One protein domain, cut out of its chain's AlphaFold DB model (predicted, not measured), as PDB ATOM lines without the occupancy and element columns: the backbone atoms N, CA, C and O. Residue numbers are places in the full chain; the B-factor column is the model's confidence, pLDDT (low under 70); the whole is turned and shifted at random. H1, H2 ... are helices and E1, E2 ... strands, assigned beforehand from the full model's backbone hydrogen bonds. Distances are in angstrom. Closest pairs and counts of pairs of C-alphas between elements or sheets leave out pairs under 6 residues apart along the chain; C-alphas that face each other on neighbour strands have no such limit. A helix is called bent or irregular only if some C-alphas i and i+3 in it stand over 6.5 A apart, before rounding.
ATOM      1  N   ASP A   2      47.120 -24.393  22.370       81.00
ATOM      2  CA  ASP A   2      46.493 -24.285  21.037       81.00
ATOM      3  C   ASP A   2      44.980 -24.030  21.055       81.00
ATOM      4  O   ASP A   2      44.488 -23.188  20.311       81.00
ATOM      5  N   MET A   3      44.225 -24.668  21.957       86.19
ATOM      6  CA  MET A   3      42.773 -24.449  22.053       86.19
ATOM      7  C   MET A   3      42.408 -23.012  22.469       86.19
ATOM      8  O   MET A   3      41.428 -22.458  21.979       86.19
ATOM      9  N   LEU A   4      43.210 -22.387  23.340       88.56
ATOM     10  CA  LEU A   4      43.004 -20.996  23.761       88.56
ATOM     11  C   LEU A   4      43.322 -20.017  22.627       88.56
ATOM     12  O   LEU A   4      42.585 -19.054  22.434       88.56
ATOM     13  N   LEU A   5      44.373 -20.290  21.848       90.31
ATOM     14  CA  LEU A   5      44.716 -19.502  20.662       90.31
ATOM     15  C   LEU A   5      43.630 -19.609  19.584       90.31
ATOM     16  O   LEU A   5      43.218 -18.592  19.031       90.31
ATOM     17  N   LEU A   6      43.110 -20.815  19.335       90.56
ATOM     18  CA  LEU A   6      42.008 -21.035  18.395       90.56
ATOM     19  C   LEU A   6      40.720 -20.334  18.844       90.56
ATOM     20  O   LEU A   6      40.048 -19.704  18.027       90.56
ATOM     21  N   LEU A   7      40.393 -20.389  20.138       92.44
ATOM     22  CA  LEU A   7      39.233 -19.692  20.689       92.44
ATOM     23  C   LEU A   7      39.376 -18.169  20.565       92.44
ATOM     24  O   LEU A   7      38.444 -17.499  20.122       92.44
ATOM     25  N   ALA A   8      40.547 -17.622  20.904       92.25
ATOM     26  CA  ALA A   8      40.832 -16.196  20.760       92.25
ATOM     27  C   ALA A   8      40.745 -15.744  19.293       92.25
ATOM     28  O   ALA A   8      40.137 -14.713  19.001       92.25
ATOM     29  N   ALA A   9      41.276 -16.542  18.360       90.88
ATOM     30  CA  ALA A   9      41.176 -16.278  16.928       90.88
ATOM     31  C   ALA A   9      39.717 -16.300  16.437       90.88
ATOM     32  O   ALA A   9      39.300 -15.397  15.710       90.88
ATOM     33  N   ALA A  10      38.916 -17.280  16.868       91.12
ATOM     34  CA  ALA A  10      37.500 -17.374  16.511       91.12
ATOM     35  C   ALA A  10      36.687 -16.174  17.033       91.12
ATOM     36  O   ALA A  10      35.879 -15.602  16.297       91.12
ATOM     37  N   LEU A  11      36.932 -15.754  18.278       93.56
ATOM     38  CA  LEU A  11      36.302 -14.571  18.871       93.56
ATOM     39  C   LEU A  11      36.719 -13.283  18.150       93.56
ATOM     40  O   LEU A  11      35.859 -12.466  17.813       93.56
ATOM     41  N   GLY A  12      38.013 -13.123  17.858       92.12
ATOM     42  CA  GLY A  12      38.537 -11.987  17.099       92.12
ATOM     43  C   GLY A  12      37.927 -11.895  15.700       92.12
ATOM     44  O   GLY A  12      37.480 -10.825  15.285       92.12
ATOM     45  N   PHE A  13      37.811 -13.028  15.003       91.12
ATOM     46  CA  PHE A  13      37.154 -13.110  13.700       91.12
ATOM     47  C   PHE A  13      35.670 -12.721  13.773       91.12
ATOM     48  O   PHE A  13      35.194 -11.920  12.965       91.12
ATOM     49  N   ALA A  14      34.931 -13.249  14.755       90.19
ATOM     50  CA  ALA A  14      33.516 -12.931  14.940       90.19
ATOM     51  C   ALA A  14      33.294 -11.439  15.242       90.19
ATOM     52  O   ALA A  14      32.387 -10.819  14.676       90.19
ATOM     53  N   TRP A  15      34.145 -10.846  16.084       94.00
ATOM     54  CA  TRP A  15      34.122  -9.414  16.379       94.00
ATOM     55  C   TRP A  15      34.425  -8.571  15.135       94.00
ATOM     56  O   TRP A  15      33.651  -7.667  14.811       94.00
ATOM     57  N   ALA A  16      35.484  -8.905  14.391       91.88
ATOM     58  CA  ALA A  16      35.874  -8.190  13.176       91.88
ATOM     59  C   ALA A  16      34.763  -8.226  12.118       91.88
ATOM     60  O   ALA A  16      34.437  -7.198  11.526       91.88
ATOM     61  N   LYS A  17      34.118  -9.386  11.941       90.06
ATOM     62  CA  LYS A  17      32.965  -9.558  11.050       90.06
ATOM     63  C   LYS A  17      31.787  -8.674  11.446       90.06
ATOM     64  O   LYS A  17      31.185  -8.038  10.586       90.06
ATOM     65  N   LYS A  18      31.449  -8.635  12.739       91.25
ATOM     66  CA  LYS A  18      30.354  -7.800  13.247       91.25
ATOM     67  C   LYS A  18      30.659  -6.313  13.054       91.25
ATOM     68  O   LYS A  18      29.769  -5.570  12.654       91.25
ATOM     69  N   LYS A  19      31.901  -5.892  13.311       92.81
ATOM     70  CA  LYS A  19      32.344  -4.505  13.134       92.81
ATOM     71  C   LYS A  19      32.282  -4.064  11.669       92.81
ATOM     72  O   LYS A  19      31.618  -3.069  11.398       92.81
ATOM     73  N   ASP A  20      32.865  -4.832  10.745       91.12
ATOM     74  CA  ASP A  20      32.820  -4.541   9.299       91.12
ATOM     75  C   ASP A  20      31.370  -4.431   8.800       91.12
ATOM     76  O   ASP A  20      31.001  -3.481   8.114       91.12
ATOM     77  N   GLN A  21      30.501  -5.352   9.223       91.31
ATOM     78  CA  GLN A  21      29.084  -5.317   8.869       91.31
ATOM     79  C   GLN A  21      28.360  -4.075   9.412       91.31
ATOM     80  O   GLN A  21      27.566  -3.471   8.691       91.31
ATOM     81  N   SER A  22      28.608  -3.695  10.667       93.44
ATOM     82  CA  SER A  22      28.008  -2.497  11.261       93.44
ATOM     83  C   SER A  22      28.473  -1.216  10.566       93.44
ATOM     84  O   SER A  22      27.646  -0.345  10.317       93.44
ATOM     85  N   GLU A  23      29.758  -1.111  10.209       94.12
ATOM     86  CA  GLU A  23      30.306   0.035   9.466       94.12
ATOM     87  C   GLU A  23      29.649   0.172   8.087       94.12
ATOM     88  O   GLU A  23      29.218   1.261   7.707       94.12
ATOM     89  N   ARG A  24      29.483  -0.943   7.366       94.31
ATOM     90  CA  ARG A  24      28.803  -0.967   6.062       94.31
ATOM     91  C   ARG A  24      27.347  -0.535   6.167       94.31
ATOM     92  O   ARG A  24      26.904   0.312   5.396       94.31
ATOM     93  N   ILE A  25      26.609  -1.083   7.133       95.19
ATOM     94  CA  ILE A  25      25.208  -0.710   7.358       95.19
ATOM     95  C   ILE A  25      25.104   0.774   7.716       95.19
ATOM     96  O   ILE A  25      24.258   1.459   7.150       95.19
ATOM     97  N   ALA A  26      25.968   1.283   8.597       96.56
ATOM     98  CA  ALA A  26      25.975   2.695   8.970       96.56
ATOM     99  C   ALA A  26      26.225   3.603   7.756       96.56
ATOM    100  O   ALA A  26      25.495   4.575   7.568       96.56
ATOM    101  N   LEU A  27      27.189   3.249   6.897       96.69
ATOM    102  CA  LEU A  27      27.468   4.003   5.675       96.69
ATOM    103  C   LEU A  27      26.271   3.997   4.719       96.69
ATOM    104  O   LEU A  27      25.857   5.058   4.260       96.69
ATOM    105  N   LEU A  28      25.671   2.827   4.465       96.50
ATOM    106  CA  LEU A  28      24.484   2.727   3.610       96.50
ATOM    107  C   LEU A  28      23.340   3.582   4.151       96.50
ATOM    108  O   LEU A  28      22.760   4.366   3.406       96.50
ATOM    109  N   VAL A  29      23.041   3.454   5.444       95.56
ATOM    110  CA  VAL A  29      21.946   4.185   6.089       95.56
ATOM    111  C   VAL A  29      22.189   5.694   6.063       95.56
ATOM    112  O   VAL A  29      21.244   6.421   5.797       95.56
ATOM    113  N   SER A  30      23.425   6.173   6.247       96.38
ATOM    114  CA  SER A  30      23.732   7.618   6.246       96.38
ATOM    115  C   SER A  30      23.401   8.352   4.937       96.38
ATOM    116  O   SER A  30      23.205   9.572   4.943       96.38
ATOM    117  N   VAL A  31      23.337   7.605   3.831       97.31
ATOM    118  CA  VAL A  31      22.925   8.103   2.514       97.31
ATOM    119  C   VAL A  31      21.456   7.751   2.268       97.31
ATOM    120  O   VAL A  31      20.648   8.627   1.977       97.31
ATOM    121  N   LEU A  32      21.083   6.479   2.453       96.12
ATOM    122  CA  LEU A  32      19.749   5.957   2.141       96.12
ATOM    123  C   LEU A  32      18.630   6.621   2.959       96.12
ATOM    124  O   LEU A  32      17.541   6.809   2.433       96.12
ATOM    125  N   SER A  33      18.881   7.005   4.217       95.94
ATOM    126  CA  SER A  33      17.854   7.554   5.118       95.94
ATOM    127  C   SER A  33      17.290   8.911   4.692       95.94
ATOM    128  O   SER A  33      16.363   9.407   5.324       95.94
ATOM    129  N   ARG A  34      17.878   9.545   3.673       96.38
ATOM    130  CA  ARG A  34      17.423  10.823   3.108       96.38
ATOM    131  C   ARG A  34      16.321  10.643   2.064       96.38
ATOM    132  O   ARG A  34      15.741  11.629   1.628       96.38
ATOM    133  N   PHE A  35      16.062   9.399   1.669       97.94
ATOM    134  CA  PHE A  35      15.129   9.024   0.620       97.94
ATOM    135  C   PHE A  35      14.036   8.106   1.184       97.94
ATOM    136  O   PHE A  35      14.270   7.320   2.101       97.94
ATOM    137  N   ASP A  36      12.854   8.140   0.579       97.44
ATOM    138  CA  ASP A  36      11.704   7.285   0.896       97.44
ATOM    139  C   ASP A  36      11.649   6.030   0.001       97.44
ATOM    140  O   ASP A  36      10.589   5.428  -0.176       97.44
ATOM    141  N   ILE A  37      12.795   5.601  -0.547       97.44
ATOM    142  CA  ILE A  37      12.919   4.467  -1.481       97.44
ATOM    143  C   ILE A  37      12.197   3.219  -0.957       97.44
ATOM    144  O   ILE A  37      11.428   2.615  -1.693       97.44
ATOM    145  N   GLU A  38      12.388   2.840   0.311       95.31
ATOM    146  CA  GLU A  38      11.748   1.637   0.866       95.31
ATOM    147  C   GLU A  38      10.214   1.742   0.872       95.31
ATOM    148  O   GLU A  38       9.540   0.799   0.459       95.31
ATOM    149  N   LYS A  39       9.668   2.904   1.252       97.12
ATOM    150  CA  LYS A  39       8.216   3.143   1.278       97.12
ATOM    151  C   LYS A  39       7.624   3.177  -0.129       97.12
ATOM    152  O   LYS A  39       6.559   2.616  -0.361       97.12
ATOM    153  N   LEU A  40       8.316   3.826  -1.066       97.94
ATOM    154  CA  LEU A  40       7.909   3.886  -2.471       97.94
ATOM    155  C   LEU A  40       7.896   2.489  -3.093       97.94
ATOM    156  O   LEU A  40       6.943   2.131  -3.774       97.94
ATOM    157  N   MET A  41       8.914   1.672  -2.815       97.25
ATOM    158  CA  MET A  41       8.966   0.290  -3.292       97.25
ATOM    159  C   MET A  41       7.810  -0.548  -2.748       97.25
ATOM    160  O   MET A  41       7.175  -1.258  -3.523       97.25
ATOM    161  N   GLU A  42       7.527  -0.464  -1.445       95.31
ATOM    162  CA  GLU A  42       6.398  -1.165  -0.820       95.31
ATOM    163  C   GLU A  42       5.072  -0.750  -1.470       95.31
ATOM    164  O   GLU A  42       4.358  -1.596  -2.014       95.31
ATOM    165  N   SER A  43       4.814   0.560  -1.528       96.62
ATOM    166  CA  SER A  43       3.597   1.129  -2.108       96.62
ATOM    167  C   SER A  43       3.399   0.742  -3.579       96.62
ATOM    168  O   SER A  43       2.290   0.376  -3.971       96.62
ATOM    169  N   LEU A  44       4.464   0.742  -4.388       97.62
ATOM    170  CA  LEU A  44       4.404   0.286  -5.778       97.62
ATOM    171  C   LEU A  44       4.089  -1.207  -5.874       97.62
ATOM    172  O   LEU A  44       3.215  -1.600  -6.643       97.62
ATOM    173  N   THR A  45       4.764  -2.047  -5.087       95.06
ATOM    174  CA  THR A  45       4.558  -3.501  -5.151       95.06
ATOM    175  C   THR A  45       3.145  -3.908  -4.735       95.06
ATOM    176  O   THR A  45       2.526  -4.729  -5.416       95.06
ATOM    177  N   ASP A  46       2.592  -3.280  -3.696       94.69
ATOM    178  CA  ASP A  46       1.204  -3.489  -3.274       94.69
ATOM    179  C   ASP A  46       0.216  -2.906  -4.288       94.69
ATOM    180  O   ASP A  46      -0.807  -3.515  -4.618       94.69
ATOM    181  N   GLY A  47       0.536  -1.727  -4.819       96.25
ATOM    182  CA  GLY A  47      -0.246  -1.043  -5.833       96.25
ATOM    183  C   GLY A  47      -0.400  -1.850  -7.115       96.25
ATOM    184  O   GLY A  47      -1.512  -1.960  -7.627       96.25
ATOM    185  N   TYR A  48       0.670  -2.480  -7.606       96.69
ATOM    186  CA  TYR A  48       0.599  -3.343  -8.786       96.69
ATOM    187  C   TYR A  48      -0.291  -4.558  -8.563       96.69
ATOM    188  O   TYR A  48      -1.078  -4.900  -9.444       96.69
ATOM    189  N   LEU A  49      -0.207  -5.204  -7.397       93.44
ATOM    190  CA  LEU A  49      -1.084  -6.331  -7.075       93.44
ATOM    191  C   LEU A  49      -2.553  -5.899  -7.058       93.44
ATOM    192  O   LEU A  49      -3.398  -6.599  -7.613       93.44
ATOM    193  N   ARG A  50      -2.844  -4.721  -6.492       93.88
ATOM    194  CA  ARG A  50      -4.188  -4.136  -6.508       93.88
ATOM    195  C   ARG A  50      -4.655  -3.829  -7.927       93.88
ATOM    196  O   ARG A  50      -5.738  -4.258  -8.303       93.88
ATOM    197  N   ALA A  51      -3.839  -3.141  -8.723       94.38
ATOM    198  CA  ALA A  51      -4.185  -2.778 -10.093       94.38
ATOM    199  C   ALA A  51      -4.470  -4.017 -10.955       94.38
ATOM    200  O   ALA A  51      -5.400  -4.019 -11.755       94.38
ATOM    201  N   LEU A  52      -3.696  -5.091 -10.772       91.75
ATOM    202  CA  LEU A  52      -3.856  -6.346 -11.511       91.75
ATOM    203  C   LEU A  52      -5.056  -7.190 -11.063       91.75
ATOM    204  O   LEU A  52      -5.488  -8.042 -11.837       91.75
ATOM    205  N   GLY A  53      -5.543  -6.996  -9.836       92.19
ATOM    206  CA  GLY A  53      -6.700  -7.702  -9.278       92.19
ATOM    207  C   GLY A  53      -8.018  -6.923  -9.334       92.19
ATOM    208  O   GLY A  53      -9.042  -7.484  -8.965       92.19
ATOM    209  N   GLU A  54      -8.000  -5.657  -9.754       95.38
ATOM    210  CA  GLU A  54      -9.197  -4.817  -9.872       95.38
ATOM    211  C   GLU A  54     -10.003  -5.172 -11.133       95.38
ATOM    212  O   GLU A  54      -9.448  -5.245 -12.233       95.38
ATOM    213  N   GLU A  55     -11.309  -5.386 -10.960       93.56
ATOM    214  CA  GLU A  55     -12.238  -5.767 -12.035       93.56
ATOM    215  C   GLU A  55     -12.879  -4.538 -12.693       93.56
ATOM    216  O   GLU A  55     -13.206  -4.564 -13.882       93.56
ATOM    217  N   ASP A  56     -13.041  -3.450 -11.937       96.56
ATOM    218  CA  ASP A  56     -13.588  -2.195 -12.438       96.56
ATOM    219  C   ASP A  56     -12.522  -1.407 -13.219       96.56
ATOM    220  O   ASP A  56     -11.496  -0.984 -12.680       96.56
ATOM    221  N   ALA A  57     -12.774  -1.181 -14.509       93.44
ATOM    222  CA  ALA A  57     -11.822  -0.527 -15.403       93.44
ATOM    223  C   ALA A  57     -11.522   0.935 -15.019       93.44
ATOM    224  O   ALA A  57     -10.399   1.412 -15.218       93.44
ATOM    225  N   GLU A  58     -12.496   1.659 -14.462       94.81
ATOM    226  CA  GLU A  58     -12.317   3.052 -14.055       94.81
ATOM    227  C   GLU A  58     -11.438   3.128 -12.803       94.81
ATOM    228  O   GLU A  58     -10.449   3.867 -12.776       94.81
ATOM    229  N   ARG A  59     -11.717   2.289 -11.799       94.62
ATOM    230  CA  ARG A  59     -10.891   2.177 -10.588       94.62
ATOM    231  C   ARG A  59      -9.488   1.686 -10.902       94.62
ATOM    232  O   ARG A  59      -8.520   2.243 -10.388       94.62
ATOM    233  N   GLN A  60      -9.358   0.695 -11.781       95.31
ATOM    234  CA  GLN A  60      -8.056   0.202 -12.220       95.31
ATOM    235  C   GLN A  60      -7.235   1.328 -12.857       95.31
ATOM    236  O   GLN A  60      -6.057   1.488 -12.537       95.31
ATOM    237  N   THR A  61      -7.859   2.147 -13.707       94.25
ATOM    238  CA  THR A  61      -7.208   3.310 -14.325       94.25
ATOM    239  C   THR A  61      -6.744   4.317 -13.272       94.25
ATOM    240  O   THR A  61      -5.612   4.789 -13.338       94.25
ATOM    241  N   GLN A  62      -7.562   4.600 -12.253       94.94
ATOM    242  CA  GLN A  62      -7.178   5.490 -11.150       94.94
ATOM    243  C   GLN A  62      -5.966   4.960 -10.369       94.94
ATOM    244  O   GLN A  62      -5.066   5.733 -10.034       94.94
ATOM    245  N   VAL A  63      -5.907   3.648 -10.110       95.75
ATOM    246  CA  VAL A  63      -4.749   3.025  -9.451       95.75
ATOM    247  C   VAL A  63      -3.497   3.171 -10.317       95.75
ATOM    248  O   VAL A  63      -2.461   3.572  -9.794       95.75
ATOM    249  N   TRP A  64      -3.574   2.918 -11.627       95.81
ATOM    250  CA  TRP A  64      -2.424   3.095 -12.524       95.81
ATOM    251  C   TRP A  64      -1.900   4.531 -12.535       95.81
ATOM    252  O   TRP A  64      -0.702   4.730 -12.343       95.81
ATOM    253  N   SER A  65      -2.783   5.525 -12.658       95.19
ATOM    254  CA  SER A  65      -2.392   6.942 -12.635       95.19
ATOM    255  C   SER A  65      -1.694   7.336 -11.330       95.19
ATOM    256  O   SER A  65      -0.736   8.107 -11.341       95.19
ATOM    257  N   TYR A  66      -2.137   6.792 -10.193       95.62
ATOM    258  CA  TYR A  66      -1.463   7.002  -8.910       95.62
ATOM    259  C   TYR A  66      -0.063   6.372  -8.878       95.62
ATOM    260  O   TYR A  66       0.885   6.986  -8.383       95.62
ATOM    261  N   LEU A  67       0.077   5.157  -9.414       97.31
ATOM    262  CA  LEU A  67       1.352   4.444  -9.428       97.31
ATOM    263  C   LEU A  67       2.376   5.113 -10.335       97.31
ATOM    264  O   LEU A  67       3.535   5.173  -9.951       97.31
ATOM    265  N   GLU A  68       1.973   5.685 -11.468       96.44
ATOM    266  CA  GLU A  68       2.897   6.404 -12.358       96.44
ATOM    267  C   GLU A  68       3.623   7.554 -11.647       96.44
ATOM    268  O   GLU A  68       4.829   7.729 -11.818       96.44
ATOM    269  N   VAL A  69       2.935   8.295 -10.773       97.06
ATOM    270  CA  VAL A  69       3.568   9.361  -9.975       97.06
ATOM    271  C   VAL A  69       4.606   8.785  -9.006       97.06
ATOM    272  O   VAL A  69       5.697   9.337  -8.839       97.06
ATOM    273  N   GLN A  70       4.292   7.653  -8.373       98.12
ATOM    274  CA  GLN A  70       5.222   6.985  -7.466       98.12
ATOM    275  C   GLN A  70       6.405   6.347  -8.189       98.12
ATOM    276  O   GLN A  70       7.514   6.379  -7.660       98.12
ATOM    277  N   GLU A  71       6.191   5.802  -9.387       98.44
ATOM    278  CA  GLU A  71       7.244   5.286 -10.258       98.44
ATOM    279  C   GLU A  71       8.267   6.390 -10.515       98.44
ATOM    280  O   GLU A  71       9.443   6.223 -10.190       98.44
ATOM    281  N   GLN A  72       7.818   7.551 -10.999       98.25
ATOM    282  CA  GLN A  72       8.724   8.665 -11.286       98.25
ATOM    283  C   GLN A  72       9.455   9.150 -10.034       98.25
ATOM    284  O   GLN A  72      10.680   9.276 -10.045       98.25
ATOM    285  N   THR A  73       8.736   9.299  -8.918       98.50
ATOM    286  CA  THR A  73       9.342   9.693  -7.637       98.50
ATOM    287  C   THR A  73      10.414   8.690  -7.193       98.50
ATOM    288  O   THR A  73      11.489   9.080  -6.735       98.50
ATOM    289  N   LEU A  74      10.159   7.385  -7.341       98.56
ATOM    290  CA  LEU A  74      11.139   6.351  -7.024       98.56
ATOM    291  C   LEU A  74      12.356   6.425  -7.947       98.56
ATOM    292  O   LEU A  74      13.478   6.319  -7.458       98.56
ATOM    293  N   SER A  75      12.150   6.611  -9.253       98.62
ATOM    294  CA  SER A  75      13.233   6.742 -10.234       98.62
ATOM    295  C   SER A  75      14.172   7.896  -9.879       98.62
ATOM    296  O   SER A  75      15.391   7.717  -9.804       98.62
ATOM    297  N   GLU A  76      13.600   9.064  -9.583       98.62
ATOM    298  CA  GLU A  76      14.333  10.270  -9.199       98.62
ATOM    299  C   GLU A  76      15.120  10.059  -7.904       98.62
ATOM    300  O   GLU A  76      16.336  10.266  -7.868       98.62
ATOM    301  N   GLN A  77      14.453   9.582  -6.847       98.75
ATOM    302  CA  GLN A  77      15.097   9.357  -5.554       98.75
ATOM    303  C   GLN A  77      16.177   8.279  -5.625       98.75
ATOM    304  O   GLN A  77      17.245   8.439  -5.037       98.75
ATOM    305  N   PHE A  78      15.937   7.189  -6.354       98.56
ATOM    306  CA  PHE A  78      16.914   6.115  -6.477       98.56
ATOM    307  C   PHE A  78      18.123   6.537  -7.324       98.56
ATOM    308  O   PHE A  78      19.259   6.191  -6.994       98.56
ATOM    309  N   THR A  79      17.908   7.335  -8.371       98.69
ATOM    310  CA  THR A  79      18.992   7.929  -9.165       98.69
ATOM    311  C   THR A  79      19.831   8.887  -8.323       98.69
ATOM    312  O   THR A  79      21.061   8.795  -8.336       98.69
ATOM    313  N   ALA A  80      19.190   9.753  -7.532       98.69
ATOM    314  CA  ALA A  80      19.873  10.653  -6.608       98.69
ATOM    315  C   ALA A  80      20.656   9.883  -5.530       98.69
ATOM    316  O   ALA A  80      21.826  10.182  -5.290       98.69
ATOM    317  N   PHE A  81      20.061   8.838  -4.947       98.56
ATOM    318  CA  PHE A  81      20.738   7.936  -4.016       98.56
ATOM    319  C   PHE A  81      21.983   7.301  -4.644       98.56
ATOM    320  O   PHE A  81      23.054   7.323  -4.039       98.56
ATOM    321  N   ALA A  82      21.872   6.753  -5.858       98.50
ATOM    322  CA  ALA A  82      22.996   6.120  -6.540       98.50
ATOM    323  C   ALA A  82      24.118   7.127  -6.845       98.50
ATOM    324  O   ALA A  82      25.293   6.806  -6.656       98.50
ATOM    325  N   ALA A  83      23.765   8.346  -7.266       98.56
ATOM    326  CA  ALA A  83      24.719   9.423  -7.513       98.56
ATOM    327  C   ALA A  83      25.432   9.866  -6.225       98.56
ATOM    328  O   ALA A  83      26.655  10.011  -6.215       98.56
ATOM    329  N   GLU A  84      24.703  10.019  -5.118       98.31
ATOM    330  CA  GLU A  84      25.296  10.390  -3.835       98.31
ATOM    331  C   GLU A  84      26.182   9.267  -3.278       98.31
ATOM    332  O   GLU A  84      27.317   9.503  -2.853       98.31
ATOM    333  N   PHE A  85      25.713   8.018  -3.331       97.94
ATOM    334  CA  PHE A  85      26.479   6.870  -2.857       97.94
ATOM    335  C   PHE A  85      27.744   6.627  -3.700       97.94
ATOM    336  O   PHE A  85      28.744   6.113  -3.194       97.94
ATOM    337  N   ALA A  86      27.760   7.045  -4.970       98.00
ATOM    338  CA  ALA A  86      28.951   6.971  -5.816       98.00
ATOM    339  C   ALA A  86      30.129   7.813  -5.284       98.00
ATOM    340  O   ALA A  86      31.284   7.491  -5.570       98.00
ATOM    341  N   THR A  87      29.860   8.842  -4.472       97.56
ATOM    342  CA  THR A  87      30.892   9.708  -3.869       97.56
ATOM    343  C   THR A  87      31.602   9.079  -2.667       97.56
ATOM    344  O   THR A  87      32.618   9.603  -2.213       97.56
ATOM    345  N   GLN A  88      31.095   7.951  -2.153       97.44
ATOM    346  CA  GLN A  88      31.685   7.273  -1.000       97.44
ATOM    347  C   GLN A  88      33.047   6.659  -1.336       97.44
ATOM    348  O   GLN A  88      33.324   6.312  -2.488       97.44
ATOM    349  N   ASP A  89      33.884   6.495  -0.309       94.50
ATOM    350  CA  ASP A  89      35.216   5.907  -0.449       94.50
ATOM    351  C   ASP A  89      35.161   4.508  -1.079       94.50
ATOM    352  O   ASP A  89      34.458   3.610  -0.607       94.50
ATOM    353  N   ALA A  90      35.974   4.309  -2.118       91.06
ATOM    354  CA  ALA A  90      36.046   3.058  -2.856       91.06
ATOM    355  C   ALA A  90      36.413   1.879  -1.950       91.06
ATOM    356  O   ALA A  90      35.871   0.791  -2.111       91.06
ATOM    357  N   ALA A  91      37.318   2.054  -0.981       89.25
ATOM    358  CA  ALA A  91      37.702   0.949  -0.104       89.25
ATOM    359  C   ALA A  91      36.552   0.537   0.837       89.25
ATOM    360  O   ALA A  91      36.402  -0.645   1.165       89.25
ATOM    361  N   ALA A  92      35.700   1.479   1.243       91.06
ATOM    362  CA  ALA A  92      34.521   1.195   2.054       91.06
ATOM    363  C   ALA A  92      33.408   0.465   1.276       91.06
ATOM    364  O   ALA A  92      32.688  -0.343   1.865       91.06
ATOM    365  N   THR A  93      33.298   0.676  -0.039       93.56
ATOM    366  CA  THR A  93      32.203   0.142  -0.873       93.56
ATOM    367  C   THR A  93      32.518  -1.183  -1.573       93.56
ATOM    368  O   THR A  93      31.630  -1.805  -2.163       93.56
ATOM    369  N   ARG A  94      33.759  -1.676  -1.483       92.31
ATOM    370  CA  ARG A  94      34.158  -2.971  -2.060       92.31
ATOM    371  C   ARG A  94      33.498  -4.144  -1.341       92.31
ATOM    372  O   ARG A  94      33.476  -4.212  -0.106       92.31
ATOM    373  N   VAL A  95      33.015  -5.099  -2.128       91.38
ATOM    374  CA  VAL A  95      32.349  -6.330  -1.683       91.38
ATOM    375  C   VAL A  95      33.000  -7.550  -2.323       91.38
ATOM    376  O   VAL A  95      33.538  -7.472  -3.424       91.38
ATOM    377  N   SER A  96      32.980  -8.683  -1.623       88.12
ATOM    378  CA  SER A  96      33.607  -9.927  -2.083       88.12
ATOM    379  C   SER A  96      32.633 -10.769  -2.903       88.12
ATOM    380  O   SER A  96      31.471 -10.901  -2.521       88.12
ATOM    381  N   ARG A  97      33.117 -11.395  -3.986       86.69
ATOM    382  CA  ARG A  97      32.364 -12.425  -4.728       86.69
ATOM    383  C   ARG A  97      32.435 -13.804  -4.061       86.69
ATOM    384  O   ARG A  97      31.712 -14.714  -4.458       86.69
ATOM    385  N   LEU A  98      33.312 -13.976  -3.069       80.50
ATOM    386  CA  LEU A  98      33.518 -15.259  -2.407       80.50
ATOM    387  C   LEU A  98      32.271 -15.673  -1.604       80.50
ATOM    388  O   LEU A  98      31.649 -14.836  -0.948       80.50
ATOM    389  N   PRO A  99      31.935 -16.975  -1.574       70.50
ATOM    390  CA  PRO A  99      30.781 -17.480  -0.827       70.50
ATOM    391  C   PRO A  99      30.960 -17.376   0.697       70.50
ATOM    392  O   PRO A  99      29.991 -17.505   1.445       70.50
ATOM    393  N   VAL A 100      32.189 -17.132   1.163       73.12
ATOM    394  CA  VAL A 100      32.536 -16.969   2.577       73.12
ATOM    395  C   VAL A 100      32.851 -15.501   2.863       73.12
ATOM    396  O   VAL A 100      33.714 -14.899   2.227       73.12
ATOM    397  N   ALA A 101      32.164 -14.932   3.857       72.12
ATOM    398  CA  ALA A 101      32.405 -13.568   4.314       72.12
ATOM    399  C   ALA A 101      33.700 -13.500   5.135       72.12
ATOM    400  O   ALA A 101      33.706 -13.848   6.318       72.12
ATOM    401  N   ILE A 102      34.778 -13.041   4.501       80.88
ATOM    402  CA  ILE A 102      36.039 -12.703   5.164       80.88
ATOM    403  C   ILE A 102      36.026 -11.186   5.425       80.88
ATOM    404  O   ILE A 102      35.994 -10.417   4.457       80.88
ATOM    405  N   PRO A 103      36.015 -10.735   6.693       81.44
ATOM    406  CA  PRO A 103      35.957  -9.312   7.032       81.44
ATOM    407  C   PRO A 103      37.103  -8.547   6.375       81.44
ATOM    408  O   PRO A 103      38.236  -9.025   6.374       81.44
ATOM    409  N   TYR A 104      36.805  -7.379   5.801       82.94
ATOM    410  CA  TYR A 104      37.770  -6.507   5.114       82.94
ATOM    411  C   TYR A 104      38.517  -7.117   3.908       82.94
ATOM    412  O   TYR A 104      39.282  -6.404   3.262       82.94
ATOM    413  N   ALA A 105      38.271  -8.374   3.515       79.12
ATOM    414  CA  ALA A 105      39.026  -9.027   2.437       79.12
ATOM    415  C   ALA A 105      38.938  -8.293   1.095       79.12
ATOM    416  O   ALA A 105      39.924  -8.217   0.369       79.12
ATOM    417  N   ALA A 106      37.786  -7.692   0.787       78.50
ATOM    418  CA  ALA A 106      37.599  -6.922  -0.441       78.50
ATOM    419  C   ALA A 106      38.426  -5.615  -0.477       78.50
ATOM    420  O   ALA A 106      38.613  -5.055  -1.554       78.50
ATOM    421  N   ARG A 107      38.945  -5.146   0.673       80.38
ATOM    422  CA  ARG A 107      39.898  -4.022   0.752       80.38
ATOM    423  C   ARG A 107      41.320  -4.453   0.388       80.38
ATOM    424  O   ARG A 107      42.066  -3.658  -0.168       80.38
ATOM    425  N   TRP A 108      41.685  -5.698   0.696       74.94
ATOM    426  CA  TRP A 108      43.045  -6.220   0.510       74.94
ATOM    427  C   TRP A 108      43.226  -7.018  -0.787       74.94
ATOM    428  O   TRP A 108      44.321  -7.032  -1.338       74.94
ATOM    429  N   TRP A 109      42.153  -7.614  -1.322       77.62
ATOM    430  CA  TRP A 109      42.137  -8.308  -2.616       77.62
ATOM    431  C   TRP A 109      41.052  -7.758  -3.552       77.62
ATOM    432  O   TRP A 109      40.006  -8.390  -3.732       77.62
ATOM    433  N   PRO A 110      41.291  -6.598  -4.197       73.38
ATOM    434  CA  PRO A 110      40.296  -5.948  -5.052       73.38
ATOM    435  C   PRO A 110      39.824  -6.807  -6.234       73.38
ATOM    436  O   PRO A 110      38.666  -6.716  -6.635       73.38
ATOM    437  N   SER A 111      40.686  -7.676  -6.774       77.25
ATOM    438  CA  SER A 111      40.361  -8.560  -7.904       77.25
ATOM    439  C   SER A 111      39.340  -9.657  -7.562       77.25
ATOM    440  O   SER A 111      38.660 -10.159  -8.455       77.25
ATOM    441  N   ALA A 112      39.177  -9.999  -6.279       76.19
ATOM    442  CA  ALA A 112      38.229 -11.014  -5.805       76.19
ATOM    443  C   ALA A 112      36.816 -10.452  -5.525       76.19
ATOM    444  O   ALA A 112      35.953 -11.140  -4.970       76.19
ATOM    445  N   GLY A 113      36.569  -9.193  -5.894       87.31
ATOM    446  CA  GLY A 113      35.359  -8.460  -5.556       87.31
ATOM    447  C   GLY A 113      34.874  -7.523  -6.654       87.31
ATOM    448  O   GLY A 113      35.389  -7.505  -7.771       87.31
ATOM    449  N   PHE A 114      33.863  -6.733  -6.319       92.31
ATOM    450  CA  PHE A 114      33.391  -5.614  -7.130       92.31
ATOM    451  C   PHE A 114      33.024  -4.438  -6.223       92.31
ATOM    452  O   PHE A 114      33.117  -4.531  -4.996       92.31
ATOM    453  N   ASP A 115      32.680  -3.303  -6.821       94.12
ATOM    454  CA  ASP A 115      32.259  -2.114  -6.088       94.12
ATOM    455  C   ASP A 115      30.731  -2.034  -6.011       94.12
ATOM    456  O   ASP A 115      30.065  -2.018  -7.043       94.12
ATOM    457  N   VAL A 116      30.143  -1.955  -4.811       95.44
ATOM    458  CA  VAL A 116      28.673  -1.881  -4.701       95.44
ATOM    459  C   VAL A 116      28.102  -0.580  -5.288       95.44
ATOM    460  O   VAL A 116      26.930  -0.547  -5.659       95.44
ATOM    461  N   ARG A 117      28.925   0.466  -5.463       97.38
ATOM    462  CA  ARG A 117      28.531   1.688  -6.187       97.38
ATOM    463  C   ARG A 117      28.102   1.371  -7.621       97.38
ATOM    464  O   ARG A 117      27.103   1.905  -8.098       97.38
ATOM    465  N   GLU A 118      28.798   0.444  -8.282       96.94
ATOM    466  CA  GLU A 118      28.439  -0.024  -9.625       96.94
ATOM    467  C   GLU A 118      27.082  -0.737  -9.617       96.94
ATOM    468  O   GLU A 118      26.280  -0.541 -10.529       96.94
ATOM    469  N   ALA A 119      26.780  -1.498  -8.561       97.62
ATOM    470  CA  ALA A 119      25.504  -2.195  -8.429       97.62
ATOM    471  C   ALA A 119      24.329  -1.222  -8.302       97.62
ATOM    472  O   ALA A 119      23.312  -1.400  -8.968       97.62
ATOM    473  N   PHE A 120      24.469  -0.171  -7.490       98.31
ATOM    474  CA  PHE A 120      23.433   0.857  -7.375       98.31
ATOM    475  C   PHE A 120      23.258   1.639  -8.676       98.31
ATOM    476  O   PHE A 120      22.129   1.900  -9.075       98.31
ATOM    477  N   ALA A 121      24.345   1.918  -9.399       98.50
ATOM    478  CA  ALA A 121      24.264   2.519 -10.726       98.50
ATOM    479  C   ALA A 121      23.557   1.609 -11.754       98.50
ATOM    480  O   ALA A 121      22.810   2.107 -12.597       98.50
ATOM    481  N   VAL A 122      23.763   0.286 -11.697       98.56
ATOM    482  CA  VAL A 122      23.022  -0.681 -12.529       98.56
ATOM    483  C   VAL A 122      21.528  -0.629 -12.215       98.56
ATOM    484  O   VAL A 122      20.735  -0.495 -13.142       98.56
ATOM    485  N   HIS A 123      21.152  -0.663 -10.934       98.69
ATOM    486  CA  HIS A 123      19.746  -0.599 -10.519       98.69
ATOM    487  C   HIS A 123      19.078   0.718 -10.896       98.69
ATOM    488  O   HIS A 123      17.953   0.698 -11.377       98.69
ATOM    489  N   ALA A 124      19.771   1.851 -10.753       98.69
ATOM    490  CA  ALA A 124      19.216   3.153 -11.114       98.69
ATOM    491  C   ALA A 124      18.878   3.225 -12.603       98.69
ATOM    492  O   ALA A 124      17.764   3.591 -12.967       98.69
ATOM    493  N   ARG A 125      19.801   2.779 -13.466       98.62
ATOM    494  CA  ARG A 125      19.544   2.702 -14.911       98.62
ATOM    495  C   ARG A 125      18.436   1.708 -15.252       98.62
ATOM    496  O   ARG A 125      17.606   2.007 -16.103       98.62
ATOM    497  N   GLY A 126      18.426   0.544 -14.603       98.38
ATOM    498  CA  GLY A 126      17.406  -0.487 -14.794       98.38
ATOM    499  C   GLY A 126      16.005   0.030 -14.495       98.38
ATOM    500  O   GLY A 126      15.142   0.022 -15.373       98.38
ATOM    501  N   ILE A 127      15.816   0.563 -13.288       98.62
ATOM    502  CA  ILE A 127      14.560   1.155 -12.817       98.62
ATOM    503  C   ILE A 127      14.099   2.271 -13.760       98.62
ATOM    504  O   ILE A 127      12.982   2.196 -14.274       98.62
ATOM    505  N   ALA A 128      14.968   3.245 -14.060       98.56
ATOM    506  CA  ALA A 128      14.634   4.353 -14.954       98.56
ATOM    507  C   ALA A 128      14.206   3.859 -16.346       98.56
ATOM    508  O   ALA A 128      13.152   4.250 -16.842       98.56
ATOM    509  N   SER A 129      14.949   2.917 -16.938       98.19
ATOM    510  CA  SER A 129      14.646   2.398 -18.280       98.19
ATOM    511  C   SER A 129      13.285   1.701 -18.381       98.19
ATOM    512  O   SER A 129      12.611   1.787 -19.413       98.19
ATOM    513  N   VAL A 130      12.862   1.014 -17.312       98.38
ATOM    514  CA  VAL A 130      11.559   0.341 -17.258       98.38
ATOM    515  C   VAL A 130      10.440   1.356 -17.043       98.38
ATOM    516  O   VAL A 130       9.394   1.233 -17.678       98.38
ATOM    517  N   ILE A 131      10.654   2.369 -16.202       97.94
ATOM    518  CA  ILE A 131       9.672   3.431 -15.930       97.94
ATOM    519  C   ILE A 131       9.425   4.282 -17.174       97.94
ATOM    520  O   ILE A 131       8.272   4.450 -17.569       97.94
ATOM    521  N   GLU A 132      10.495   4.710 -17.848       97.50
ATOM    522  CA  GLU A 132      10.462   5.394 -19.151       97.50
ATOM    523  C   GLU A 132       9.896   4.510 -20.276       97.50
ATOM    524  O   GLU A 132       9.638   4.981 -21.380       97.50
ATOM    525  N   ASN A 133       9.700   3.218 -19.997       96.62
ATOM    526  CA  ASN A 133       9.159   2.219 -20.904       96.62
ATOM    527  C   ASN A 133       9.909   2.142 -22.242       96.62
ATOM    528  O   ASN A 133       9.297   1.973 -23.299       96.62
ATOM    529  N   GLN A 134      11.243   2.208 -22.204       93.75
ATOM    530  CA  GLN A 134      12.089   2.196 -23.408       93.75
ATOM    531  C   GLN A 134      11.862   0.953 -24.291       93.75
ATOM    532  O   GLN A 134      12.078   0.992 -25.500       93.75
ATOM    533  N   ALA A 135      11.403  -0.152 -23.696       93.69
ATOM    534  CA  ALA A 135      11.092  -1.404 -24.385       93.69
ATOM    535  C   ALA A 135       9.642  -1.500 -24.915       93.69
ATOM    536  O   ALA A 135       9.273  -2.542 -25.457       93.69
ATOM    537  N   GLY A 136       8.809  -0.465 -24.741       95.81
ATOM    538  CA  GLY A 136       7.427  -0.438 -25.234       95.81
ATOM    539  C   GLY A 136       6.533  -1.535 -24.643       95.81
ATOM    540  O   GLY A 136       5.696  -2.108 -25.339       95.81
ATOM    541  N   LEU A 137       6.730  -1.878 -23.367       95.94
ATOM    542  CA  LEU A 137       5.977  -2.926 -22.684       95.94
ATOM    543  C   LEU A 137       4.535  -2.485 -22.418       95.94
ATOM    544  O   LEU A 137       4.261  -1.314 -22.148       95.94
ATOM    545  N   SER A 138       3.611  -3.450 -22.409       94.94
ATOM    546  CA  SER A 138       2.260  -3.216 -21.893       94.94
ATOM    547  C   SER A 138       2.304  -2.897 -20.390       94.94
ATOM    548  O   SER A 138       3.203  -3.397 -19.704       94.94
ATOM    549  N   PRO A 139       1.326  -2.152 -19.834       92.12
ATOM    550  CA  PRO A 139       1.336  -1.750 -18.422       92.12
ATOM    551  C   PRO A 139       1.571  -2.917 -17.454       92.12
ATOM    552  O   PRO A 139       2.461  -2.871 -16.609       92.12
ATOM    553  N   LYS A 140       0.875  -4.042 -17.668       94.12
ATOM    554  CA  LYS A 140       1.051  -5.273 -16.880       94.12
ATOM    555  C   LYS A 140       2.476  -5.832 -16.946       94.12
ATOM    556  O   LYS A 140       3.009  -6.277 -15.931       94.12
ATOM    557  N   ARG A 141       3.100  -5.859 -18.130       96.50
ATOM    558  CA  ARG A 141       4.473  -6.377 -18.284       96.50
ATOM    559  C   ARG A 141       5.512  -5.396 -17.753       96.50
ATOM    560  O   ARG A 141       6.504  -5.852 -17.189       96.50
ATOM    561  N   ARG A 142       5.263  -4.089 -17.863       97.12
ATOM    562  CA  ARG A 142       6.081  -3.032 -17.256       97.12
ATOM    563  C   ARG A 142       6.082  -3.159 -15.733       97.12
ATOM    564  O   ARG A 142       7.149  -3.343 -15.164       97.12
ATOM    565  N   ALA A 143       4.909  -3.225 -15.103       97.00
ATOM    566  CA  ALA A 143       4.754  -3.430 -13.660       97.00
ATOM    567  C   ALA A 143       5.425  -4.720 -13.157       97.00
ATOM    568  O   ALA A 143       6.113  -4.717 -12.136       97.00
ATOM    569  N   PHE A 144       5.279  -5.824 -13.899       97.25
ATOM    570  CA  PHE A 144       5.958  -7.085 -13.591       97.25
ATOM    571  C   PHE A 144       7.488  -6.948 -13.642       97.25
ATOM    572  O   PHE A 144       8.181  -7.372 -12.718       97.25
ATOM    573  N   THR A 145       8.012  -6.338 -14.708       98.25
ATOM    574  CA  THR A 145       9.458  -6.142 -14.898       98.25
ATOM    575  C   THR A 145      10.015  -5.195 -13.837       98.25
ATOM    576  O   THR A 145      11.036  -5.494 -13.229       98.25
ATOM    577  N   LEU A 146       9.311  -4.099 -13.550       98.38
ATOM    578  CA  LEU A 146       9.705  -3.131 -12.533       98.38
ATOM    579  C   LEU A 146       9.704  -3.765 -11.141       98.38
ATOM    580  O   LEU A 146      10.686  -3.637 -10.423       98.38
ATOM    581  N   SER A 147       8.684  -4.558 -10.796       98.25
ATOM    582  CA  SER A 147       8.680  -5.341  -9.550       98.25
ATOM    583  C   SER A 147       9.926  -6.227  -9.431       98.25
ATOM    584  O   SER A 147      10.541  -6.294  -8.368       98.25
ATOM    585  N   ALA A 148      10.350  -6.870 -10.526       98.50
ATOM    586  CA  ALA A 148      11.579  -7.657 -10.535       98.50
ATOM    587  C   ALA A 148      12.836  -6.790 -10.325       98.50
ATOM    588  O   ALA A 148      13.715  -7.204  -9.570       98.50
ATOM    589  N   GLU A 149      12.928  -5.601 -10.934       98.69
ATOM    590  CA  GLU A 149      14.036  -4.654 -10.699       98.69
ATOM    591  C   GLU A 149      14.119  -4.282  -9.207       98.69
ATOM    592  O   GLU A 149      15.185  -4.376  -8.593       98.69
ATOM    593  N   LEU A 150      12.976  -3.963  -8.586       98.31
ATOM    594  CA  LEU A 150      12.892  -3.612  -7.165       98.31
ATOM    595  C   LEU A 150      13.326  -4.771  -6.259       98.31
ATOM    596  O   LEU A 150      14.104  -4.586  -5.319       98.31
ATOM    597  N   PHE A 151      12.878  -5.990  -6.554       98.12
ATOM    598  CA  PHE A 151      13.264  -7.175  -5.790       98.12
ATOM    599  C   PHE A 151      14.739  -7.534  -5.970       98.12
ATOM    600  O   PHE A 151      15.390  -7.959  -5.009       98.12
ATOM    601  N   LEU A 152      15.292  -7.344  -7.173       98.25
ATOM    602  CA  LEU A 152      16.713  -7.556  -7.414       98.25
ATOM    603  C   LEU A 152      17.552  -6.539  -6.636       98.25
ATOM    604  O   LEU A 152      18.538  -6.933  -6.009       98.25
ATOM    605  N   MET A 153      17.150  -5.265  -6.614       97.38
ATOM    606  CA  MET A 153      17.779  -4.225  -5.795       97.38
ATOM    607  C   MET A 153      17.789  -4.637  -4.314       97.38
ATOM    608  O   MET A 153      18.859  -4.695  -3.701       97.38
ATOM    609  N   GLN A 154      16.639  -5.021  -3.745       94.94
ATOM    610  CA  GLN A 154      16.558  -5.427  -2.333       94.94
ATOM    611  C   GLN A 154      17.430  -6.647  -2.030       94.94
ATOM    612  O   GLN A 154      18.049  -6.733  -0.965       94.94
ATOM    613  N   HIS A 155      17.480  -7.604  -2.960       96.12
ATOM    614  CA  HIS A 155      18.326  -8.784  -2.833       96.12
ATOM    615  C   HIS A 155      19.810  -8.402  -2.871       96.12
ATOM    616  O   HIS A 155      20.569  -8.853  -2.014       96.12
ATOM    617  N   THR A 156      20.203  -7.480  -3.756       95.75
ATOM    618  CA  THR A 156      21.585  -6.988  -3.938       95.75
ATOM    619  C   THR A 156      22.217  -6.471  -2.647       95.75
ATOM    620  O   THR A 156      23.428  -6.607  -2.460       95.75
ATOM    621  N   CYS A 157      21.422  -5.970  -1.696       91.19
ATOM    622  CA  CYS A 157      21.891  -5.582  -0.361       91.19
ATOM    623  C   CYS A 157      22.656  -6.702   0.374       91.19
ATOM    624  O   CYS A 157      23.419  -6.417   1.297       91.19
ATOM    625  N   HIS A 158      22.506  -7.975  -0.012       92.44
ATOM    626  CA  HIS A 158      23.294  -9.084   0.535       92.44
ATOM    627  C   HIS A 158      24.785  -9.017   0.189       92.44
ATOM    628  O   HIS A 158      25.588  -9.685   0.828       92.44
ATOM    629  N   TRP A 159      25.189  -8.290  -0.849       92.06
ATOM    630  CA  TRP A 159      26.614  -8.135  -1.131       92.06
ATOM    631  C   TRP A 159      27.289  -7.242  -0.091       92.06
ATOM    632  O   TRP A 159      28.476  -7.401   0.178       92.06
ATOM    633  N   TYR A 160      26.521  -6.335   0.520       91.00
ATOM    634  CA  TYR A 160      27.044  -5.274   1.373       91.00
ATOM    635  C   TYR A 160      26.667  -5.428   2.855       91.00
ATOM    636  O   TYR A 160      27.507  -5.254   3.731       91.00
ATOM    637  N   CYS A 161      25.417  -5.791   3.156       86.56
ATOM    638  CA  CYS A 161      24.860  -5.696   4.508       86.56
ATOM    639  C   CYS A 161      24.605  -7.042   5.196       86.56
ATOM    640  O   CYS A 161      24.646  -7.106   6.424       86.56
ATOM    641  N   ARG A 162      24.259  -8.116   4.472       82.69
ATOM    642  CA  ARG A 162      23.801  -9.412   5.041       82.69
ATOM    643  C   ARG A 162      24.293 -10.595   4.199       82.69
ATOM    644  O   ARG A 162      25.112 -10.403   3.328       82.69
ATOM    645  N   SER A 163      23.863 -11.827   4.476       89.50
ATOM    646  CA  SER A 163      24.236 -12.992   3.657       89.50
ATOM    647  C   SER A 163      23.233 -13.247   2.529       89.50
ATOM    648  O   SER A 163      22.047 -12.931   2.664       89.50
ATOM    649  N   LYS A 164      23.688 -13.895   1.445       91.56
ATOM    650  CA  LYS A 164      22.829 -14.332   0.328       91.56
ATOM    651  C   LYS A 164      21.660 -15.192   0.814       91.56
ATOM    652  O   LYS A 164      20.536 -14.984   0.378       91.56
ATOM    653  N   THR A 165      21.892 -16.090   1.774       92.25
ATOM    654  CA  THR A 165      20.845 -16.938   2.371       92.25
ATOM    655  C   THR A 165      19.733 -16.117   3.017       92.25
ATOM    656  O   THR A 165      18.561 -16.376   2.764       92.25
ATOM    657  N   VAL A 166      20.082 -15.098   3.810       92.75
ATOM    658  CA  VAL A 166      19.092 -14.233   4.474       92.75
ATOM    659  C   VAL A 166      18.296 -13.429   3.448       92.75
ATOM    660  O   VAL A 166      17.078 -13.319   3.571       92.75
ATOM    661  N   ALA A 167      18.959 -12.894   2.420       94.00
ATOM    662  CA  ALA A 167      18.284 -12.143   1.366       94.00
ATOM    663  C   ALA A 167      17.350 -13.023   0.525       94.00
ATOM    664  O   ALA A 167      16.202 -12.648   0.301       94.00
ATOM    665  N   SER A 168      17.791 -14.220   0.132       95.62
ATOM    666  CA  SER A 168      16.952 -15.177  -0.598       95.62
ATOM    667  C   SER A 168      15.758 -15.650   0.235       95.62
ATOM    668  O   SER A 168      14.649 -15.731  -0.285       95.62
ATOM    669  N   ALA A 169      15.951 -15.908   1.533       95.81
ATOM    670  CA  ALA A 169      14.859 -16.276   2.431       95.81
ATOM    671  C   ALA A 169      13.838 -15.138   2.582       95.81
ATOM    672  O   ALA A 169      12.637 -15.385   2.524       95.81
ATOM    673  N   ARG A 170      14.296 -13.885   2.718       95.06
ATOM    674  CA  ARG A 170      13.415 -12.707   2.771       95.06
ATOM    675  C   ARG A 170      12.612 -12.543   1.483       95.06
ATOM    676  O   ARG A 170      11.409 -12.305   1.562       95.06
ATOM    677  N   LEU A 171      13.268 -12.683   0.331       96.00
ATOM    678  CA  LEU A 171      12.639 -12.585  -0.983       96.00
ATOM    679  C   LEU A 171      11.524 -13.628  -1.136       96.00
ATOM    680  O   LEU A 171      10.392 -13.277  -1.471       96.00
ATOM    681  N   LEU A 172      11.810 -14.886  -0.790       96.44
ATOM    682  CA  LEU A 172      10.817 -15.959  -0.829       96.44
ATOM    683  C   LEU A 172       9.683 -15.722   0.177       96.44
ATOM    684  O   LEU A 172       8.516 -15.904  -0.158       96.44
ATOM    685  N   ALA A 173      10.005 -15.307   1.403       96.19
ATOM    686  CA  ALA A 173       9.013 -15.098   2.450       96.19
ATOM    687  C   ALA A 173       8.008 -13.995   2.084       96.19
ATOM    688  O   ALA A 173       6.802 -14.224   2.218       96.19
ATOM    689  N   ARG A 174       8.506 -12.845   1.603       93.62
ATOM    690  CA  ARG A 174       7.704 -11.650   1.296       93.62
ATOM    691  C   ARG A 174       7.023 -11.711  -0.068       93.62
ATOM    692  O   ARG A 174       5.840 -11.423  -0.159       93.62
ATOM    693  N   HIS A 175       7.748 -12.118  -1.108       94.25
ATOM    694  CA  HIS A 175       7.304 -11.956  -2.498       94.25
ATOM    695  C   HIS A 175       7.031 -13.283  -3.211       94.25
ATOM    696  O   HIS A 175       6.701 -13.286  -4.392       94.25
ATOM    697  N   LYS A 176       7.180 -14.420  -2.511       94.62
ATOM    698  CA  LYS A 176       6.920 -15.773  -3.041       94.62
ATOM    699  C   LYS A 176       7.658 -16.068  -4.355       94.62
ATOM    700  O   LYS A 176       7.184 -16.841  -5.178       94.62
ATOM    701  N   THR A 177       8.835 -15.470  -4.530       95.31
ATOM    702  CA  THR A 177       9.669 -15.608  -5.727       95.31
ATOM    703  C   THR A 177      11.100 -15.968  -5.352       95.31
ATOM    704  O   THR A 177      11.579 -15.661  -4.257       95.31
ATOM    705  N   THR A 178      11.790 -16.652  -6.257       96.94
ATOM    706  CA  THR A 178      13.199 -17.009  -6.093       96.94
ATOM    707  C   THR A 178      14.110 -15.950  -6.701       96.94
ATOM    708  O   THR A 178      13.742 -15.224  -7.623       96.94
ATOM    709  N   TYR A 179      15.357 -15.898  -6.227       96.25
ATOM    710  CA  TYR A 179      16.377 -15.017  -6.798       96.25
ATOM    711  C   TYR A 179      16.583 -15.246  -8.307       96.25
ATOM    712  O   TYR A 179      16.741 -14.294  -9.066       96.25
ATOM    713  N   GLN A 180      16.537 -16.504  -8.748       95.56
ATOM    714  CA  GLN A 180      16.685 -16.864 -10.155       95.56
ATOM    715  C   GLN A 180      15.520 -16.340 -11.002       95.56
ATOM    716  O   GLN A 180      15.753 -15.728 -12.039       95.56
ATOM    717  N   GLN A 181      14.279 -16.511 -10.538       97.06
ATOM    718  CA  GLN A 181      13.105 -15.970 -11.229       97.06
ATOM    719  C   GLN A 181      13.166 -14.445 -11.326       97.06
ATOM    720  O   GLN A 181      12.860 -13.892 -12.379       97.06
ATOM    721  N   VAL A 182      13.610 -13.765 -10.263       97.75
ATOM    722  CA  VAL A 182      13.831 -12.314 -10.282       97.75
ATOM    723  C   VAL A 182      14.871 -11.936 -11.339       97.75
ATOM    724  O   VAL A 182      14.577 -11.116 -12.205       97.75
ATOM    725  N   LEU A 183      16.043 -12.580 -11.353       97.06
ATOM    726  CA  LEU A 183      17.074 -12.338 -12.371       97.06
ATOM    727  C   LEU A 183      16.575 -12.574 -13.806       97.06
ATOM    728  O   LEU A 183      16.955 -11.845 -14.719       97.06
ATOM    729  N   GLN A 184      15.723 -13.575 -14.021       96.62
ATOM    730  CA  GLN A 184      15.113 -13.860 -15.324       96.62
ATOM    731  C   GLN A 184      13.985 -12.883 -15.697       96.62
ATOM    732  O   GLN A 184      13.576 -12.843 -16.859       96.62
ATOM    733  N   SER A 185      13.492 -12.096 -14.739       97.81
ATOM    734  CA  SER A 185      12.342 -11.201 -14.909       97.81
ATOM    735  C   SER A 185      12.716  -9.720 -14.986       97.81
ATOM    736  O   SER A 185      11.902  -8.936 -15.460       97.81
ATOM    737  N   VAL A 186      13.929  -9.333 -14.569       98.44
ATOM    738  CA  VAL A 186      14.447  -7.970 -14.796       98.44
ATOM    739  C   VAL A 186      14.699  -7.702 -16.280       98.44
ATOM    740  O   VAL A 186      14.801  -8.638 -17.087       98.44
ATOM    741  N   SER A 187      14.852  -6.424 -16.630       97.75
ATOM    742  CA  SER A 187      15.225  -5.989 -17.972       97.75
ATOM    743  C   SER A 187      16.521  -6.659 -18.443       97.75
ATOM    744  O   SER A 187      17.410  -7.007 -17.657       97.75
ATOM    745  N   VAL A 188      16.654  -6.841 -19.760       96.44
ATOM    746  CA  VAL A 188      17.852  -7.458 -20.358       96.44
ATOM    747  C   VAL A 188      19.109  -6.642 -20.029       96.44
ATOM    748  O   VAL A 188      20.153  -7.219 -19.722       96.44
ATOM    749  N   GLY A 189      18.992  -5.309 -20.029       97.19
ATOM    750  CA  GLY A 189      20.071  -4.394 -19.659       97.19
ATOM    751  C   GLY A 189      20.549  -4.611 -18.223       97.19
ATOM    752  O   GLY A 189      21.741  -4.859 -18.015       97.19
ATOM    753  N   THR A 190      19.630  -4.606 -17.248       98.31
ATOM    754  CA  THR A 190      19.963  -4.893 -15.844       98.31
ATOM    755  C   THR A 190      20.585  -6.272 -15.702       98.31
ATOM    756  O   THR A 190      21.648  -6.397 -15.097       98.31
ATOM    757  N   ARG A 191      19.964  -7.311 -16.277       98.06
ATOM    758  CA  ARG A 191      20.443  -8.695 -16.152       98.06
ATOM    759  C   ARG A 191      21.892  -8.830 -16.596       98.06
ATOM    760  O   ARG A 191      22.714  -9.353 -15.847       98.06
ATOM    761  N   ASN A 192      22.206  -8.345 -17.793       97.38
ATOM    762  CA  ASN A 192      23.535  -8.494 -18.375       97.38
ATOM    763  C   ASN A 192      24.586  -7.735 -17.559       97.38
ATOM    764  O   ASN A 192      25.620  -8.305 -17.211       97.38
ATOM    765  N   ALA A 193      24.300  -6.481 -17.194       97.56
ATOM    766  CA  ALA A 193      25.217  -5.672 -16.397       97.56
ATOM    767  C   ALA A 193      25.433  -6.268 -14.994       97.56
ATOM    768  O   ALA A 193      26.565  -6.359 -14.517       97.56
ATOM    769  N   TYR A 194      24.361  -6.734 -14.354       97.06
ATOM    770  CA  TYR A 194      24.408  -7.324 -13.021       97.06
ATOM    771  C   TYR A 194      25.185  -8.650 -12.996       97.06
ATOM    772  O   TYR A 194      26.006  -8.881 -12.104       97.06
ATOM    773  N   LEU A 195      24.961  -9.531 -13.975       95.50
ATOM    774  CA  LEU A 195      25.679 -10.805 -14.081       95.50
ATOM    775  C   LEU A 195      27.169 -10.591 -14.362       95.50
ATOM    776  O   LEU A 195      28.001 -11.173 -13.665       95.50
ATOM    777  N   ALA A 196      27.508  -9.698 -15.297       94.25
ATOM    778  CA  ALA A 196      28.895  -9.345 -15.597       94.25
ATOM    779  C   ALA A 196      29.626  -8.797 -14.359       94.25
ATOM    780  O   ALA A 196      30.720  -9.249 -14.025       94.25
ATOM    781  N   MET A 197      28.990  -7.882 -13.622       94.06
ATOM    782  CA  MET A 197      29.549  -7.296 -12.401       94.06
ATOM    783  C   MET A 197      29.722  -8.337 -11.284       94.06
ATOM    784  O   MET A 197      30.769  -8.393 -10.631       94.06
ATOM    785  N   THR A 198      28.718  -9.185 -11.050       92.38
ATOM    786  CA  THR A 198      28.766 -10.179  -9.963       92.38
ATOM    787  C   THR A 198      29.572 -11.430 -10.309       92.38
ATOM    788  O   THR A 198      29.866 -12.216  -9.411       92.38
ATOM    789  N   GLY A 199      29.966 -11.614 -11.572       89.25
ATOM    790  CA  GLY A 199      30.644 -12.824 -12.045       89.25
ATOM    791  C   GLY A 199      29.755 -14.073 -11.997       89.25
ATOM    792  O   GLY A 199      30.263 -15.192 -12.011       89.25
TER     793      GLY A 199
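AT A GLANCE: This is residues 2 to 199 of the 204 residues of an uncharacterized protein of Curvibacter sp. AEP1-3 (UniProt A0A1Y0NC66). Four helices, H2, H3, H6 and H7, form an elongated up-and-down bundle; H8 and H9 pack on H7, and H10 packs on H6. The long helix H1 leaves H3 as an arm, with its residues 2 to 12 sticking out, and a small sheet of E1 and E2 sits at the end of the bundle where H6 begins and H7 ends, with the short helices H4 and H5 near it. The printed part has 198 residues with ten named helices and two named strands, in the order H1 H2 H3 H4 E1 H5 E2 H6 H7 H8 H9 H10; the sheet's order is E1 - E2, antiparallel, and the class is mostly helix. The whole is compact, with a radius of gyration of the C-alphas of 18.9 A. It spans 73 by 32 by 29 A, and the body without residues 2 to 12 spans 58 by 29 by 27 A.

IN THESE COORDINATES: The sheet has E1, residues 94 to 96, and E2, residues 113 to 115. Between them lies H5, residues 105 to 108, and just before E1 lies H4, residues 90 to 93. H6, residues 116 to 131, follows E2 directly and is 22.7 A long. H7, residues 139 to 159, is 31.3 A long; it is neither bent nor irregular, but only just: C-alphas 155 and 158 are 6.0 A apart. H8 is residues 164 to 175, 16.0 A long, H9 residues 179 to 185, and H10 residues 188 to 198, 15.3 A long, ending with C-alpha 198 at (28.766, -10.179, -9.963). The longest helix, H1, residues 2 to 32, runs 44.6 A from C-alpha 2 at (46.493, -24.285, 21.037) to C-alpha 32 at (19.749, 5.957, 2.141). H2, residues 37 to 53, is 24.4 A long, and H3, residues 57 to 85, is 41.0 A long.

HOW THE PARTS SIT: E1 and E2 are antiparallel at 149 degrees, with N 95 and O 114 at 2.9 A and N 114 and O 95 at 3.0 A, both within hydrogen-bond range. The closest C-alphas of E1 and H7 are those of Val 95 and Trp 159, 6.0 A apart. H4 and H5 only just touch, with 3 pairs of C-alphas within 8 A, the closest those of Ala 91 and Arg 107 at 5.5 A. H7 is the hub, touching four helices. It forms a hairpin with H6, opposite ways at a shallow tilt of 8 degrees, closest at the C-alphas of Val 130 and Leu 146, 6.1 A. H7 touches H9 at the C-alphas of Ala 148 and Val 182, 5.2 A, and with residues 151 to 158 alone it touches H8 at those of His 158 and Lys 164, 5.3 A. H2 touches H7 at the C-alphas of Thr 45 and Ser 147, 6.3 A, at a shallow tilt of 34.6 degrees, only just short of steep. H2 and H3 form a hairpin at a shallow tilt of 23 degrees, closest at the C-alphas of Ala 51 and Gln 60, 5.3 A. H3 touches H6 at the C-alphas of Thr 79 and Ala 124, 5.2 A, and H10 touches H6 at those of Gly 126 and Thr 190, 5.2 A. H1 touches H3 with residues 28 to 32 alone, at a steep tilt of 62 degrees, closest at the C-alphas of Leu 32 and Phe 81, 6.5 A. H1 and H7 are apart. Every O i to N i+4 pair is within hydrogen-bond range in H2, H6, H8, H9 and H10; the figures are 26 of 27 in H1, 24 of 25 in H3 and 15 of 17 in H7, while H4 and H5 are too short for such a pair.

THE WHOLE: The C-alphas farthest apart are those of Asp 2 and Glu 58, 73.7 A. The printed part has no cut. No link is long; those from E1 to H5 and from H6 to H7 are short, and the others are tight. The mean pLDDT of the printed part is 93.8, no printed residue is under 70, and H5 has a mean of 78.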